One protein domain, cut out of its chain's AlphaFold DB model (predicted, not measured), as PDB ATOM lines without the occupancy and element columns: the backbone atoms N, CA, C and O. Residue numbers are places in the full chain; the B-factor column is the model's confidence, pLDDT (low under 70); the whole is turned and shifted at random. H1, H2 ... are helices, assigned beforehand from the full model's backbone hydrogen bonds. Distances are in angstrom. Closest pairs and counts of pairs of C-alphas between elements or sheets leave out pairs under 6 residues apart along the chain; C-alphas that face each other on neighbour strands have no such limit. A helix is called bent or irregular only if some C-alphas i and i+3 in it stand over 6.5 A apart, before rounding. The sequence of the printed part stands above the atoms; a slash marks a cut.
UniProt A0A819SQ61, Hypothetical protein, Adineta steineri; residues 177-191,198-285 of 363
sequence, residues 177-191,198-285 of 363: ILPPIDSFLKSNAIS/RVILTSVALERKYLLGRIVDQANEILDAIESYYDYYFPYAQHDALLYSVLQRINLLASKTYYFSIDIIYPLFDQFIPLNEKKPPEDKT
ATOM      1  N   ILE A 177      44.507  31.352  21.803       76.00
ATOM      2  CA  ILE A 177      45.587  30.428  22.192       76.00
ATOM      3  C   ILE A 177      46.956  31.145  22.243       76.00
ATOM      4  O   ILE A 177      47.875  30.682  22.923       76.00
ATOM      5  N   LEU A 178      47.123  32.288  21.558       69.81
ATOM      6  CA  LEU A 178      48.402  33.004  21.447       69.81
ATOM      7  C   LEU A 178      48.809  33.837  22.681       69.81
ATOM      8  O   LEU A 178      49.995  33.826  22.987       69.81
ATOM      9  N   PRO A 179      47.940  34.545  23.429       61.78
ATOM     10  CA  PRO A 179      48.335  35.312  24.618       61.78
ATOM     11  C   PRO A 179      49.149  34.537  25.680       61.78
ATOM     12  O   PRO A 179      50.137  35.090  26.182       61.78
ATOM     13  N   PRO A 180      48.839  33.260  26.003       56.38
ATOM     14  CA  PRO A 180      49.714  32.414  26.822       56.38
ATOM     15  C   PRO A 180      51.113  32.254  26.211       56.38
ATOM     16  O   PRO A 180      52.123  32.349  26.916       56.38
ATOM     17  N   ILE A 181      51.187  32.093  24.889       55.44
ATOM     18  CA  ILE A 181      52.435  31.991  24.130       55.44
ATOM     19  C   ILE A 181      53.174  33.330  24.145       55.44
ATOM     20  O   ILE A 181      54.374  33.348  24.353       55.44
ATOM     21  N   ASP A 182      52.489  34.461  24.040       55.56
ATOM     22  CA  ASP A 182      53.082  35.800  24.056       55.56
ATOM     23  C   ASP A 182      53.794  36.105  25.386       55.56
ATOM     24  O   ASP A 182      54.860  36.726  25.422       55.56
ATOM     25  N   SER A 183      53.252  35.600  26.499       58.53
ATOM     26  CA  SER A 183      53.915  35.636  27.809       58.53
ATOM     27  C   SER A 183      55.162  34.737  27.861       58.53
ATOM     28  O   SER A 183      56.200  35.141  28.393       58.53
ATOM     29  N   PHE A 184      55.100  33.559  27.231       55.16
ATOM     30  CA  PHE A 184      56.237  32.655  27.052       55.16
ATOM     31  C   PHE A 184      57.317  33.288  26.157       55.16
ATOM     32  O   PHE A 184      58.496  33.277  26.517       55.16
ATOM     33  N   LEU A 185      56.929  33.936  25.058       55.81
ATOM     34  CA  LEU A 185      57.805  34.658  24.138       55.81
ATOM     35  C   LEU A 185      58.480  35.839  24.821       55.81
ATOM     36  O   LEU A 185      59.697  35.955  24.740       55.81
ATOM     37  N   LYS A 186      57.743  36.664  25.570       62.84
ATOM     38  CA  LYS A 186      58.324  37.770  26.354       62.84
ATOM     39  C   LYS A 186      59.296  37.279  27.426       62.84
ATOM     40  O   LYS A 186      60.267  37.970  27.712       62.84
ATOM     41  N   SER A 187      59.070  36.093  27.996       57.94
ATOM     42  CA  SER A 187      59.994  35.489  28.967       57.94
ATOM     43  C   SER A 187      61.267  34.903  28.339       57.94
ATOM     44  O   SER A 187      62.281  34.793  29.027       57.94
ATOM     45  N   ASN A 188      61.225  34.571  27.044       54.09
ATOM     46  CA  ASN A 188      62.339  33.995  26.283       54.09
ATOM     47  C   ASN A 188      63.001  34.989  25.310       54.09
ATOM     48  O   ASN A 188      64.038  34.675  24.724       54.09
ATOM     49  N   ALA A 189      62.423  36.179  25.131       53.69
ATOM     50  CA  ALA A 189      62.976  37.232  24.297       53.69
ATOM     51  C   ALA A 189      64.286  37.746  24.911       53.69
ATOM     52  O   ALA A 189      64.335  38.169  26.067       53.69
ATOM     53  N   ILE A 190      65.359  37.699  24.121       51.62
ATOM     54  CA  ILE A 190      66.658  38.263  24.488       51.62
ATOM     55  C   ILE A 190      66.468  39.774  24.669       51.62
ATOM     56  O   ILE A 190      65.983  40.446  23.760       51.62
ATOM     57  N   SER A 191      66.841  40.303  25.836       50.22
ATOM     58  CA  SER A 191      66.920  41.744  26.075       50.22
ATOM     59  C   SER A 191      67.775  42.389  24.988       50.22
ATOM     60  O   SER A 191      68.938  42.024  24.815       50.22
ATOM     61  N   ARG A 198      78.147  51.648  16.613       47.06
ATOM     62  CA  ARG A 198      78.607  51.842  15.242       47.06
ATOM     63  C   ARG A 198      80.129  51.783  15.290       47.06
ATOM     64  O   ARG A 198      80.717  52.814  15.575       47.06
ATOM     65  N   VAL A 199      80.738  50.627  15.001       49.56
ATOM     66  CA  VAL A 199      82.018  50.455  14.268       49.56
ATOM     67  C   VAL A 199      82.449  48.973  14.317       49.56
ATOM     68  O   VAL A 199      82.626  48.415  15.386       49.56
ATOM     69  N   ILE A 200      82.593  48.378  13.118       47.78
ATOM     70  CA  ILE A 200      83.450  47.258  12.629       47.78
ATOM     71  C   ILE A 200      82.637  46.429  11.609       47.78
ATOM     72  O   ILE A 200      82.062  45.394  11.910       47.78
ATOM     73  N   LEU A 201      82.580  46.878  10.352       48.31
ATOM     74  CA  LEU A 201      81.680  46.342   9.313       48.31
ATOM     75  C   LEU A 201      81.896  44.865   8.909       48.31
ATOM     76  O   LEU A 201      81.031  44.303   8.247       48.31
ATOM     77  N   THR A 202      82.994  44.215   9.302       49.12
ATOM     78  CA  THR A 202      83.278  42.801   8.970       49.12
ATOM     79  C   THR A 202      83.063  41.829  10.133       49.12
ATOM     80  O   THR A 202      82.509  40.758   9.893       49.12
ATOM     81  N   SER A 203      83.403  42.189  11.379       50.00
ATOM     82  CA  SER A 203      82.973  41.410  12.555       50.00
ATOM     83  C   SER A 203      81.478  41.584  12.780       50.00
ATOM     84  O   SER A 203      80.802  40.584  12.951       50.00
ATOM     85  N   VAL A 204      80.936  42.793  12.588       53.53
ATOM     86  CA  VAL A 204      79.493  43.056  12.638       53.53
ATOM     87  C   VAL A 204      78.753  42.321  11.521       53.53
ATOM     88  O   VAL A 204      77.622  41.927  11.729       53.53
ATOM     89  N   ALA A 205      79.335  42.085  10.339       53.81
ATOM     90  CA  ALA A 205      78.664  41.290   9.300       53.81
ATOM     91  C   ALA A 205      78.622  39.788   9.634       53.81
ATOM     92  O   ALA A 205      77.614  39.130   9.371       53.81
ATOM     93  N   LEU A 206      79.692  39.242  10.224       54.72
ATOM     94  CA  LEU A 206      79.725  37.859  10.707       54.72
ATOM     95  C   LEU A 206      78.850  37.683  11.950       54.72
ATOM     96  O   LEU A 206      78.039  36.767  11.976       54.72
ATOM     97  N   GLU A 207      78.940  38.587  12.921       58.56
ATOM     98  CA  GLU A 207      78.056  38.658  14.084       58.56
ATOM     99  C   GLU A 207      76.612  38.830  13.637       58.56
ATOM    100  O   GLU A 207      75.781  38.054  14.068       58.56
ATOM    101  N   ARG A 208      76.302  39.712  12.678       57.56
ATOM    102  CA  ARG A 208      74.955  39.811  12.091       57.56
ATOM    103  C   ARG A 208      74.519  38.519  11.424       57.56
ATOM    104  O   ARG A 208      73.350  38.199  11.536       57.56
ATOM    105  N   LYS A 209      75.402  37.769  10.757       65.25
ATOM    106  CA  LYS A 209      75.057  36.468  10.158       65.25
ATOM    107  C   LYS A 209      74.795  35.396  11.221       65.25
ATOM    108  O   LYS A 209      73.847  34.633  11.071       65.25
ATOM    109  N   TYR A 210      75.601  35.339  12.281       70.62
ATOM    110  CA  TYR A 210      75.391  34.420  13.406       70.62
ATOM    111  C   TYR A 210      74.175  34.810  14.249       70.62
ATOM    112  O   TYR A 210      73.449  33.934  14.703       70.62
ATOM    113  N   LEU A 211      73.920  36.106  14.412       67.94
ATOM    114  CA  LEU A 211      72.721  36.644  15.042       67.94
ATOM    115  C   LEU A 211      71.494  36.361  14.179       67.94
ATOM    116  O   LEU A 211      70.502  35.910  14.723       67.94
ATOM    117  N   LEU A 212      71.568  36.520  12.851       69.50
ATOM    118  CA  LEU A 212      70.484  36.109  11.955       69.50
ATOM    119  C   LEU A 212      70.216  34.609  12.086       69.50
ATOM    120  O   LEU A 212      69.064  34.216  12.163       69.50
ATOM    121  N   GLY A 213      71.273  33.789  12.138       74.00
ATOM    122  CA  GLY A 213      71.161  32.350  12.376       74.00
ATOM    123  C   GLY A 213      70.451  32.048  13.692       74.00
ATOM    124  O   GLY A 213      69.460  31.338  13.687       74.00
ATOM    125  N   ARG A 214      70.870  32.688  14.792       73.50
ATOM    126  CA  ARG A 214      70.214  32.560  16.101       73.50
ATOM    127  C   ARG A 214      68.761  33.023  16.093       73.50
ATOM    128  O   ARG A 214      67.929  32.340  16.666       73.50
ATOM    129  N   ILE A 215      68.457  34.153  15.456       70.56
ATOM    130  CA  ILE A 215      67.087  34.670  15.334       70.56
ATOM    131  C   ILE A 215      66.227  33.689  14.536       70.56
ATOM    132  O   ILE A 215      65.087  33.453  14.907       70.56
ATOM    133  N   VAL A 216      66.763  33.106  13.461       73.56
ATOM    134  CA  VAL A 216      66.058  32.096  12.660       73.56
ATOM    135  C   VAL A 216      65.849  30.812  13.460       73.56
ATOM    136  O   VAL A 216      64.740  30.291  13.458       73.56
ATOM    137  N   ASP A 217      66.869  30.326  14.167       75.38
ATOM    138  CA  ASP A 217      66.766  29.132  15.010       75.38
ATOM    139  C   ASP A 217      65.723  29.342  16.117       75.38
ATOM    140  O   ASP A 217      64.835  28.516  16.292       75.38
ATOM    141  N   GLN A 218      65.754  30.495  16.790       72.56
ATOM    142  CA  GLN A 218      64.752  30.871  17.789       72.56
ATOM    143  C   GLN A 218      63.355  31.022  17.189       72.56
ATOM    144  O   GLN A 218      62.390  30.555  17.781       72.56
ATOM    145  N   ALA A 219      63.224  31.655  16.021       69.94
ATOM    146  CA  ALA A 219      61.941  31.767  15.337       69.94
ATOM    147  C   ALA A 219      61.379  30.385  14.984       69.94
ATOM    148  O   ALA A 219      60.185  30.171  15.150       69.94
ATOM    149  N   ASN A 220      62.223  29.441  14.562       76.25
ATOM    150  CA  ASN A 220      61.808  28.062  14.305       76.25
ATOM    151  C   ASN A 220      61.385  27.348  15.595       76.25
ATOM    152  O   ASN A 220      60.321  26.751  15.613       76.25
ATOM    153  N   GLU A 221      62.141  27.470  16.691       76.44
ATOM    154  CA  GLU A 221      61.746  26.903  17.993       76.44
ATOM    155  C   GLU A 221      60.405  27.469  18.486       76.44
ATOM    156  O   GLU A 221      59.570  26.747  19.034       76.44
ATOM    157  N   ILE A 222      60.184  28.767  18.276       72.56
ATOM    158  CA  ILE A 222      58.928  29.449  18.588       72.56
ATOM    159  C   ILE A 222      57.793  28.922  17.706       72.56
ATOM    160  O   ILE A 222      56.713  28.642  18.223       72.56
ATOM    161  N   LEU A 223      58.025  28.776  16.401       77.25
ATOM    162  CA  LEU A 223      57.042  28.234  15.464       77.25
ATOM    163  C   LEU A 223      56.681  26.788  15.807       77.25
ATOM    164  O   LEU A 223      55.496  26.481  15.863       77.25
ATOM    165  N   ASP A 224      57.664  25.943  16.124       80.62
ATOM    166  CA  ASP A 224      57.449  24.551  16.533       80.62
ATOM    167  C   ASP A 224      56.630  24.474  17.832       80.62
ATOM    168  O   ASP A 224      55.738  23.633  17.979       80.62
ATOM    169  N   ALA A 225      56.907  25.367  18.789       76.75
ATOM    170  CA  ALA A 225      56.111  25.474  20.004       76.75
ATOM    171  C   ALA A 225      54.672  25.880  19.669       76.75
ATOM    172  O   ALA A 225      53.744  25.174  20.057       76.75
ATOM    173  N   ILE A 226      54.483  26.969  18.916       77.81
ATOM    174  CA  ILE A 226      53.170  27.456  18.472       77.81
ATOM    175  C   ILE A 226      52.383  26.348  17.762       77.81
ATOM    176  O   ILE A 226      51.223  26.123  18.096       77.81
ATOM    177  N   GLU A 227      53.009  25.621  16.837       83.38
ATOM    178  CA  GLU A 227      52.393  24.509  16.109       83.38
ATOM    179  C   GLU A 227      51.967  23.389  17.064       83.38
ATOM    180  O   GLU A 227      50.829  22.932  17.002       83.38
ATOM    181  N   SER A 228      52.807  23.023  18.038       82.88
ATOM    182  CA  SER A 228      52.438  22.023  19.047       82.88
ATOM    183  C   SER A 228      51.279  22.464  19.945       82.88
ATOM    184  O   SER A 228      50.506  21.608  20.383       82.88
ATOM    185  N   TYR A 229      51.173  23.753  20.276       81.19
ATOM    186  CA  TYR A 229      50.031  24.293  21.020       81.19
ATOM    187  C   TYR A 229      48.772  24.273  20.153       81.19
ATOM    188  O   TYR A 229      47.721  23.825  20.612       81.19
ATOM    189  N   TYR A 230      48.877  24.691  18.890       82.62
ATOM    190  CA  TYR A 230      47.761  24.642  17.955       82.62
ATOM    191  C   TYR A 230      47.251  23.224  17.756       82.62
ATOM    192  O   TYR A 230      46.061  23.001  17.934       82.62
ATOM    193  N   ASP A 231      48.117  22.255  17.479       84.94
ATOM    194  CA  ASP A 231      47.717  20.857  17.299       84.94
ATOM    195  C   ASP A 231      46.957  20.303  18.510       84.94
ATOM    196  O   ASP A 231      46.043  19.491  18.358       84.94
ATOM    197  N   TYR A 232      47.320  20.754  19.714       83.88
ATOM    198  CA  TYR A 232      46.688  20.318  20.952       83.88
ATOM    199  C   TYR A 232      45.327  20.987  21.196       83.88
ATOM    200  O   TYR A 232      44.356  20.294  21.494       83.88
ATOM    201  N   TYR A 233      45.237  22.315  21.063       84.38
ATOM    202  CA  TYR A 233      44.031  23.080  21.409       84.38
ATOM    203  C   TYR A 233      43.037  23.239  20.249       84.38
ATOM    204  O   TYR A 233      41.851  23.485  20.472       84.38
ATOM    205  N   PHE A 234      43.481  23.063  19.004       85.62
ATOM    206  CA  PHE A 234      42.643  23.232  17.818       85.62
ATOM    207  C   PHE A 234      41.380  22.352  17.802       85.62
ATOM    208  O   PHE A 234      40.324  22.872  17.436       85.62
ATOM    209  N   PRO A 235      41.411  21.073  18.233       87.06
ATOM    210  CA  PRO A 235      40.198  20.262  18.325       87.06
ATOM    211  C   PRO A 235      39.128  20.856  19.253       87.06
ATOM    212  O   PRO A 235      37.942  20.740  18.948       87.06
ATOM    213  N   TYR A 236      39.532  21.513  20.346       85.31
ATOM    214  CA  TYR A 236      38.614  22.170  21.286       85.31
ATOM    215  C   TYR A 236      37.997  23.420  20.658       85.31
ATOM    216  O   TYR A 236      36.780  23.554  20.633       85.31
ATOM    217  N   ALA A 237      38.820  24.264  20.026       88.12
ATOM    218  CA  ALA A 237      38.323  25.427  19.292       88.12
ATOM    219  C   ALA A 237      37.316  25.013  18.202       88.12
ATOM    220  O   ALA A 237      36.275  25.646  18.024       88.12
ATOM    221  N   GLN A 238      37.598  23.919  17.483       87.81
ATOM    222  CA  GLN A 238      36.691  23.372  16.473       87.81
ATOM    223  C   GLN A 238      35.377  22.891  17.073       87.81
ATOM    224  O   GLN A 238      34.320  23.121  16.483       87.81
ATOM    225  N   HIS A 239      35.433  22.230  18.222       84.56
ATOM    226  CA  HIS A 239      34.241  21.791  18.927       84.56
ATOM    227  C   HIS A 239      33.374  22.978  19.362       84.56
ATOM    228  O   HIS A 239      32.185  23.008  19.043       84.56
ATOM    229  N   ASP A 240      33.970  23.993  19.981       86.75
ATOM    230  CA  ASP A 240      33.259  25.170  20.486       86.75
ATOM    231  C   ASP A 240      32.654  26.011  19.360       86.75
ATOM    232  O   ASP A 240      31.506  26.453  19.447       86.75
ATOM    233  N   ALA A 241      33.365  26.151  18.239       88.81
ATOM    234  CA  ALA A 241      32.826  26.814  17.058       88.81
ATOM    235  C   ALA A 241      31.624  26.058  16.461       88.81
ATOM    236  O   ALA A 241      30.646  26.673  16.018       88.81
ATOM    237  N   LEU A 242      31.657  24.719  16.471       87.75
ATOM    238  CA  LEU A 242      30.522  23.896  16.049       87.75
ATOM    239  C   LEU A 242      29.352  24.007  17.028       87.75
ATOM    240  O   LEU A 242      28.218  24.197  16.581       87.75
ATOM    241  N   LEU A 243      29.610  23.941  18.335       87.19
ATOM    242  CA  LEU A 243      28.599  24.129  19.375       87.19
ATOM    243  C   LEU A 243      27.895  25.474  19.197       87.19
ATOM    244  O   LEU A 243      26.665  25.536  19.153       87.19
ATOM    245  N   TYR A 244      28.664  26.537  18.997       88.75
ATOM    246  CA  TYR A 244      28.123  27.863  18.765       88.75
ATOM    247  C   TYR A 244      27.238  27.934  17.516       88.75
ATOM    248  O   TYR A 244      26.146  28.499  17.561       88.75
ATOM    249  N   SER A 245      27.639  27.288  16.417       87.06
ATOM    250  CA  SER A 245      26.804  27.221  15.210       87.06
ATOM    251  C   SER A 245      25.457  26.530  15.456       87.06
ATOM    252  O   SER A 245      24.436  26.913  14.879       87.06
ATOM    253  N   VAL A 246      25.423  25.538  16.350       86.81
ATOM    254  CA  VAL A 246      24.185  24.873  16.768       86.81
ATOM    255  C   VAL A 246      23.344  25.810  17.631       86.81
ATOM    256  O   VAL A 246      22.144  25.930  17.384       86.81
ATOM    257  N   LEU A 247      23.949  26.528  18.579       85.56
ATOM    258  CA  LEU A 247      23.257  27.531  19.398       85.56
ATOM    259  C   LEU A 247      22.646  28.646  18.539       85.56
ATOM    260  O   LEU A 247      21.484  29.002  18.735       85.56
ATOM    261  N   GLN A 248      23.366  29.131  17.526       83.62
ATOM    262  CA  GLN A 248      22.834  30.092  16.557       83.62
ATOM    263  C   GLN A 248      21.622  29.536  15.804       83.62
ATOM    264  O   GLN A 248      20.616  30.226  15.645       83.62
ATOM    265  N   ARG A 249      21.671  28.271  15.368       82.88
ATOM    266  CA  ARG A 249      20.511  27.624  14.736       82.88
ATOM    267  C   ARG A 249      19.334  27.512  15.701       82.88
ATOM    268  O   ARG A 249      18.202  27.725  15.282       82.88
ATOM    269  N   ILE A 250      19.574  27.227  16.978       82.81
ATOM    270  CA  ILE A 250      18.517  27.196  17.998       82.81
ATOM    271  C   ILE A 250      17.897  28.589  18.184       82.81
ATOM    272  O   ILE A 250      16.670  28.677  18.249       82.81
ATOM    273  N   ASN A 251      18.699  29.664  18.191       80.38
ATOM    274  CA  ASN A 251      18.191  31.043  18.249       80.38
ATOM    275  C   ASN A 251      17.188  31.311  17.113       80.38
ATOM    276  O   ASN A 251      16.094  31.824  17.359       80.38
ATOM    277  N   LEU A 252      17.508  30.879  15.885       77.31
ATOM    278  CA  LEU A 252      16.619  31.034  14.725       77.31
ATOM    279  C   LEU A 252      15.280  30.296  14.898       77.31
ATOM    280  O   LEU A 252      14.241  30.799  14.475       77.31
ATOM    281  N   LEU A 253      15.280  29.119  15.529       76.50
ATOM    282  CA  LEU A 253      14.066  28.311  15.720       76.50
ATOM    283  C   LEU A 253      13.200  28.812  16.873       76.50
ATOM    284  O   LEU A 253      11.972  28.765  16.803       76.50
ATOM    285  N   ALA A 254      13.831  29.258  17.954       73.12
ATOM    286  CA  ALA A 254      13.138  29.649  19.171       73.12
ATOM    287  C   ALA A 254      12.628  31.093  19.149       73.12
ATOM    288  O   ALA A 254      11.815  31.444  20.002       73.12
ATOM    289  N   SER A 255      13.087  31.888  18.174       61.62
ATOM    290  CA  SER A 255      12.727  33.251  17.733       61.62
ATOM    291  C   SER A 255      12.500  34.359  18.774       61.62
ATOM    292  O   SER A 255      12.522  35.523  18.389       61.62
ATOM    293  N   LYS A 256      12.288  34.069  20.068       66.19
ATOM    294  CA  LYS A 256      12.079  35.059  21.146       66.19
ATOM    295  C   LYS A 256      12.491  34.611  22.549       66.19
ATOM    296  O   LYS A 256      12.656  35.469  23.407       66.19
ATOM    297  N   THR A 257      12.585  33.310  22.829       73.69
ATOM    298  CA  THR A 257      12.848  32.829  24.203       73.69
ATOM    299  C   THR A 257      14.305  32.494  24.465       73.69
ATOM    300  O   THR A 257      14.739  32.566  25.610       73.69
ATOM    301  N   TYR A 258      15.048  32.122  23.423       74.56
ATOM    302  CA  TYR A 258      16.437  31.703  23.537       74.56
ATOM    303  C   TYR A 258      17.298  32.601  22.663       74.56
ATOM    304  O   TYR A 258      17.098  32.665  21.452       74.56
ATOM    305  N   TYR A 259      18.203  33.318  23.322       78.88
ATOM    306  CA  TYR A 259      19.254  34.106  22.707       78.88
ATOM    307  C   TYR A 259      20.565  33.726  23.391       78.88
ATOM    308  O   TYR A 259      20.740  33.953  24.590       78.88
ATOM    309  N   PHE A 260      21.458  33.105  22.631       83.62
ATOM    310  CA  PHE A 260      22.808  32.771  23.070       83.62
ATOM    311  C   PHE A 260      23.804  33.778  22.489       83.62
ATOM    312  O   PHE A 260      23.931  33.863  21.267       83.62
ATOM    313  N   SER A 261      24.493  34.519  23.365       84.19
ATOM    314  CA  SER A 261      25.611  35.388  22.977       84.19
ATOM    315  C   SER A 261      26.877  34.566  22.726       84.19
ATOM    316  O   SER A 261      27.083  33.521  23.352       84.19
ATOM    317  N   ILE A 262      27.747  35.083  21.857       85.81
ATOM    318  CA  ILE A 262      29.129  34.617  21.678       85.81
ATOM    319  C   ILE A 262      29.900  34.612  23.008       85.81
ATOM    320  O   ILE A 262      30.724  33.732  23.238       85.81
ATOM    321  N   ASP A 263      29.550  35.513  23.934       86.44
ATOM    322  CA  ASP A 263      30.193  35.655  25.249       86.44
ATOM    323  C   ASP A 263      30.072  34.411  26.137       86.44
ATOM    324  O   ASP A 263      30.753  34.308  27.152       86.44
ATOM    325  N   ILE A 264      29.196  33.464  25.790       86.19
ATOM    326  CA  ILE A 264      29.081  32.177  26.489       86.19
ATOM    327  C   ILE A 264      30.222  31.235  26.081       86.19
ATOM    328  O   ILE A 264      30.638  30.401  26.880       86.19
ATOM    329  N   ILE A 265      30.735  31.364  24.855       87.81
ATOM    330  CA  ILE A 265      31.745  30.463  24.293       87.81
ATOM    331  C   ILE A 265      33.128  30.751  24.870       87.81
ATOM    332  O   ILE A 265      33.811  29.813  25.267       87.81
ATOM    333  N   TYR A 266      33.532  32.019  24.984       86.88
ATOM    334  CA  TYR A 266      34.884  32.346  25.458       86.88
ATOM    335  C   TYR A 266      35.193  31.802  26.864       86.88
ATOM    336  O   TYR A 266      36.215  31.142  27.019       86.88
ATOM    337  N   PRO A 267      34.311  31.932  27.876       85.12
ATOM    338  CA  PRO A 267      34.563  31.355  29.195       85.12
ATOM    339  C   PRO A 267      34.554  29.823  29.218       85.12
ATOM    340  O   PRO A 267      35.111  29.236  30.144       85.12
ATOM    341  N   LEU A 268      33.877  29.168  28.267       83.38
ATOM    342  CA  LEU A 268      33.945  27.711  28.113       83.38
ATOM    343  C   LEU A 268      35.307  27.321  27.543       83.38
ATOM    344  O   LEU A 268      35.977  26.465  28.111       83.38
ATOM    345  N   PHE A 269      35.754  28.021  26.503       85.38
ATOM    346  CA  PHE A 269      37.054  27.798  25.886       85.38
ATOM    347  C   PHE A 269      38.220  28.075  26.852       85.38
ATOM    348  O   PHE A 269      39.139  27.263  26.976       85.38
ATOM    349  N   ASP A 270      38.144  29.161  27.624       83.31
ATOM    350  CA  ASP A 270      39.148  29.546  28.624       83.31
ATOM    351  C   ASP A 270      39.338  28.488  29.723       83.31
ATOM    352  O   ASP A 270      40.427  28.367  30.283       83.31
ATOM    353  N   GLN A 271      38.312  27.689  30.039       82.00
ATOM    354  CA  GLN A 271      38.447  26.587  31.003       82.00
ATOM    355  C   GLN A 271      39.368  25.477  30.493       82.00
ATOM    356  O   GLN A 271      39.980  24.774  31.301       82.00
ATOM    357  N   PHE A 272      39.481  25.326  29.173       75.56
ATOM    358  CA  PHE A 272      40.352  24.339  28.544       75.56
ATOM    359  C   PHE A 272      41.775  24.845  28.346       75.56
ATOM    360  O   PHE A 272      42.670  24.017  28.200       75.56
ATOM    361  N   ILE A 273      42.009  26.161  28.366       74.75
ATOM    362  CA  ILE A 273      43.348  26.747  28.272       74.75
ATOM    363  C   ILE A 273      43.905  26.942  29.694       74.75
ATOM    364  O   ILE A 273      43.596  27.937  30.354       74.75
ATOM    365  N   PRO A 274      44.765  26.042  30.210       65.19
ATOM    366  CA  PRO A 274      45.444  26.271  31.474       65.19
ATOM    367  C   PRO A 274      46.333  27.516  31.367       65.19
ATOM    368  O   PRO A 274      47.419  27.485  30.793       65.19
ATOM    369  N   LEU A 275      45.896  28.608  31.999       58.38
ATOM    370  CA  LEU A 275      46.546  29.930  32.002       58.38
ATOM    371  C   LEU A 275      48.018  29.943  32.478       58.38
ATOM    372  O   LEU A 275      48.665  30.982  32.407       58.38
ATOM    373  N   ASN A 276      48.556  28.827  32.986       55.53
ATOM    374  CA  ASN A 276      49.863  28.764  33.650       55.53
ATOM    375  C   ASN A 276      50.763  27.584  33.232       55.53
ATOM    376  O   ASN A 276      51.847  27.425  33.806       55.53
ATOM    377  N   GLU A 277      50.366  26.743  32.274       58.22
ATOM    378  CA  GLU A 277      51.206  25.613  31.857       58.22
ATOM    379  C   GLU A 277      52.201  26.028  30.767       58.22
ATOM    380  O   GLU A 277      51.838  26.527  29.709       58.22
ATOM    381  N   LYS A 278      53.501  25.838  31.041       54.75
ATOM    382  CA  LYS A 278      54.599  26.234  30.136       54.75
ATOM    383  C   LYS A 278      54.750  25.326  28.911       54.75
ATOM    384  O   LYS A 278      55.498  25.672  27.996       54.75
ATOM    385  N   LYS A 279      54.107  24.159  28.911       58.47
ATOM    386  CA  LYS A 279      54.086  23.198  27.805       58.47
ATOM    387  C   LYS A 279      52.734  22.487  27.785       58.47
ATOM    388  O   LYS A 279      52.222  22.221  28.871       58.47
ATOM    389  N   PRO A 280      52.205  22.125  26.602       60.25
ATOM    390  CA  PRO A 280      51.081  21.205  26.533       60.25
ATOM    391  C   PRO A 280      51.482  19.875  27.198       60.25
ATOM    392  O   PRO A 280      52.662  19.501  27.142       60.25
ATOM    393  N   PRO A 281      50.545  19.157  27.837       62.94
ATOM    394  CA  PRO A 281      50.844  17.882  28.478       62.94
ATOM    395  C   PRO A 281      51.467  16.909  27.464       62.94
ATOM    396  O   PRO A 281      50.924  16.673  26.386       62.94
ATOM    397  N   GLU A 282      52.637  16.350  27.799       60.41
ATOM    398  CA  GLU A 282      53.422  15.481  26.899       60.41
ATOM    399  C   GLU A 282      52.724  14.137  26.596       60.41
ATOM    400  O   GLU A 282      53.112  13.425  25.664       60.41
ATOM    401  N   ASP A 283      51.655  13.805  27.326       56.09
ATOM    402  CA  ASP A 283      50.842  12.611  27.110       56.09
ATOM    403  C   ASP A 283      49.919  12.757  25.887       56.09
ATOM    404  O   ASP A 283      48.709  12.947  25.973       56.09
ATOM    405  N   LYS A 284      50.501  12.576  24.696       52.66
ATOM    406  CA  LYS A 284      49.769  12.421  23.422       52.66
ATOM    407  C   LYS A 284      48.984  11.099  23.320       52.66
ATOM    408  O   LYS A 284      48.371  10.826  22.291       52.66
ATOM    409  N   THR A 285      49.038  10.229  24.333       45.97
ATOM    410  CA  THR A 285      48.612   8.822  24.217       45.97
ATOM    411  C   THR A 285      47.107   8.580  24.356       45.97
ATOM    412  O   THR A 285      46.649   7.488  24.022       45.97
TER     413      THR A 285
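This is residues 177 to 191 and 198 to 285 of the 363 residues of the protein "Hypothetical protein" of Adineta steineri (UniProt A0A819SQ61). One very long helix, H2, makes the length of this domain; it is bent into a wide V of two arms, H2a and H2b. A short helix, H3, folds back along H2b as a helical hairpin, while another short helix, H1, lies beside H2a, and both far ends of the V stick out, with residues 198 to 214 and 252 to 257 standing free. The printed part has 103 residues with three named helices, H1, H2 and H3 in chain order, and no named strand; the class is all helix. The whole is extended, with a radius of gyration of the C-alphas of 21.6 A and spans of 73 by 35 by 18 A.

Find C-alpha 178 at (48.402, 33.004, 21.447); from there H1, residues 178 to 188, runs 14.8 A. Beyond the cut, look at C-alpha 203 at (82.973, 41.410, 12.555), where H2, residues 203 to 254, begins. By its hydrogen bonds H2 was assigned as one helix, but it is bent: C-alphas 232 and 235 are 7.0 A apart. Its arm H2a, residues 203 to 232, is 42.8 A long, and its arm H2b, residues 235 to 254, is 28.7 A long. H3, residues 262 to 272, covers 16.7 A and ends at C-alpha 272 at (40.352, 24.339, 28.544); it is neither bent nor irregular, but only just: C-alphas 264 and 267 are 6.2 A apart.

Start with H1, which only just touches H2a, with 3 pairs of C-alphas within 8 A; H2a touches H1 with residues 222 to 226 alone. Their closest C-alphas, those of Ile 181 and Ile 226, are 7.3 A apart. They run opposite ways at a shallow tilt of 35.0 degrees, only just short of steep. Going on along H2, you find H2a and H2b at a steep tilt of 50 degrees. H3 touches residues 236 to 244 of H2b alone, and the closest C-alphas, those of Asp 240 and Ile 265, are 6.7 A apart. H2b and H3 form a helical hairpin, running opposite ways at a shallow tilt of 28 degrees. H1 is apart from H2b and from H3, and H2a is apart from H3. In H1, H2a and H2b every O i to N i+4 pair is within hydrogen-bond range; in H3 2 of 7 are, beside 5 of 8 O i to N i+3 pairs.

The two C-alphas farthest apart are those of Ile 200 and Thr 257, at 73.0 A. Residues 192 to 197 are not printed, and C-alphas 191 and 198 are 18.9 A apart across this cut, which falls in the link from H1 to H2. The link from H2 to H3 is short, and residues 273 to 285 hold no named element. The mean pLDDT of the printed part is 71.2; among the residues under 70 are 178 to 191, 198 to 209 and 274 to 285.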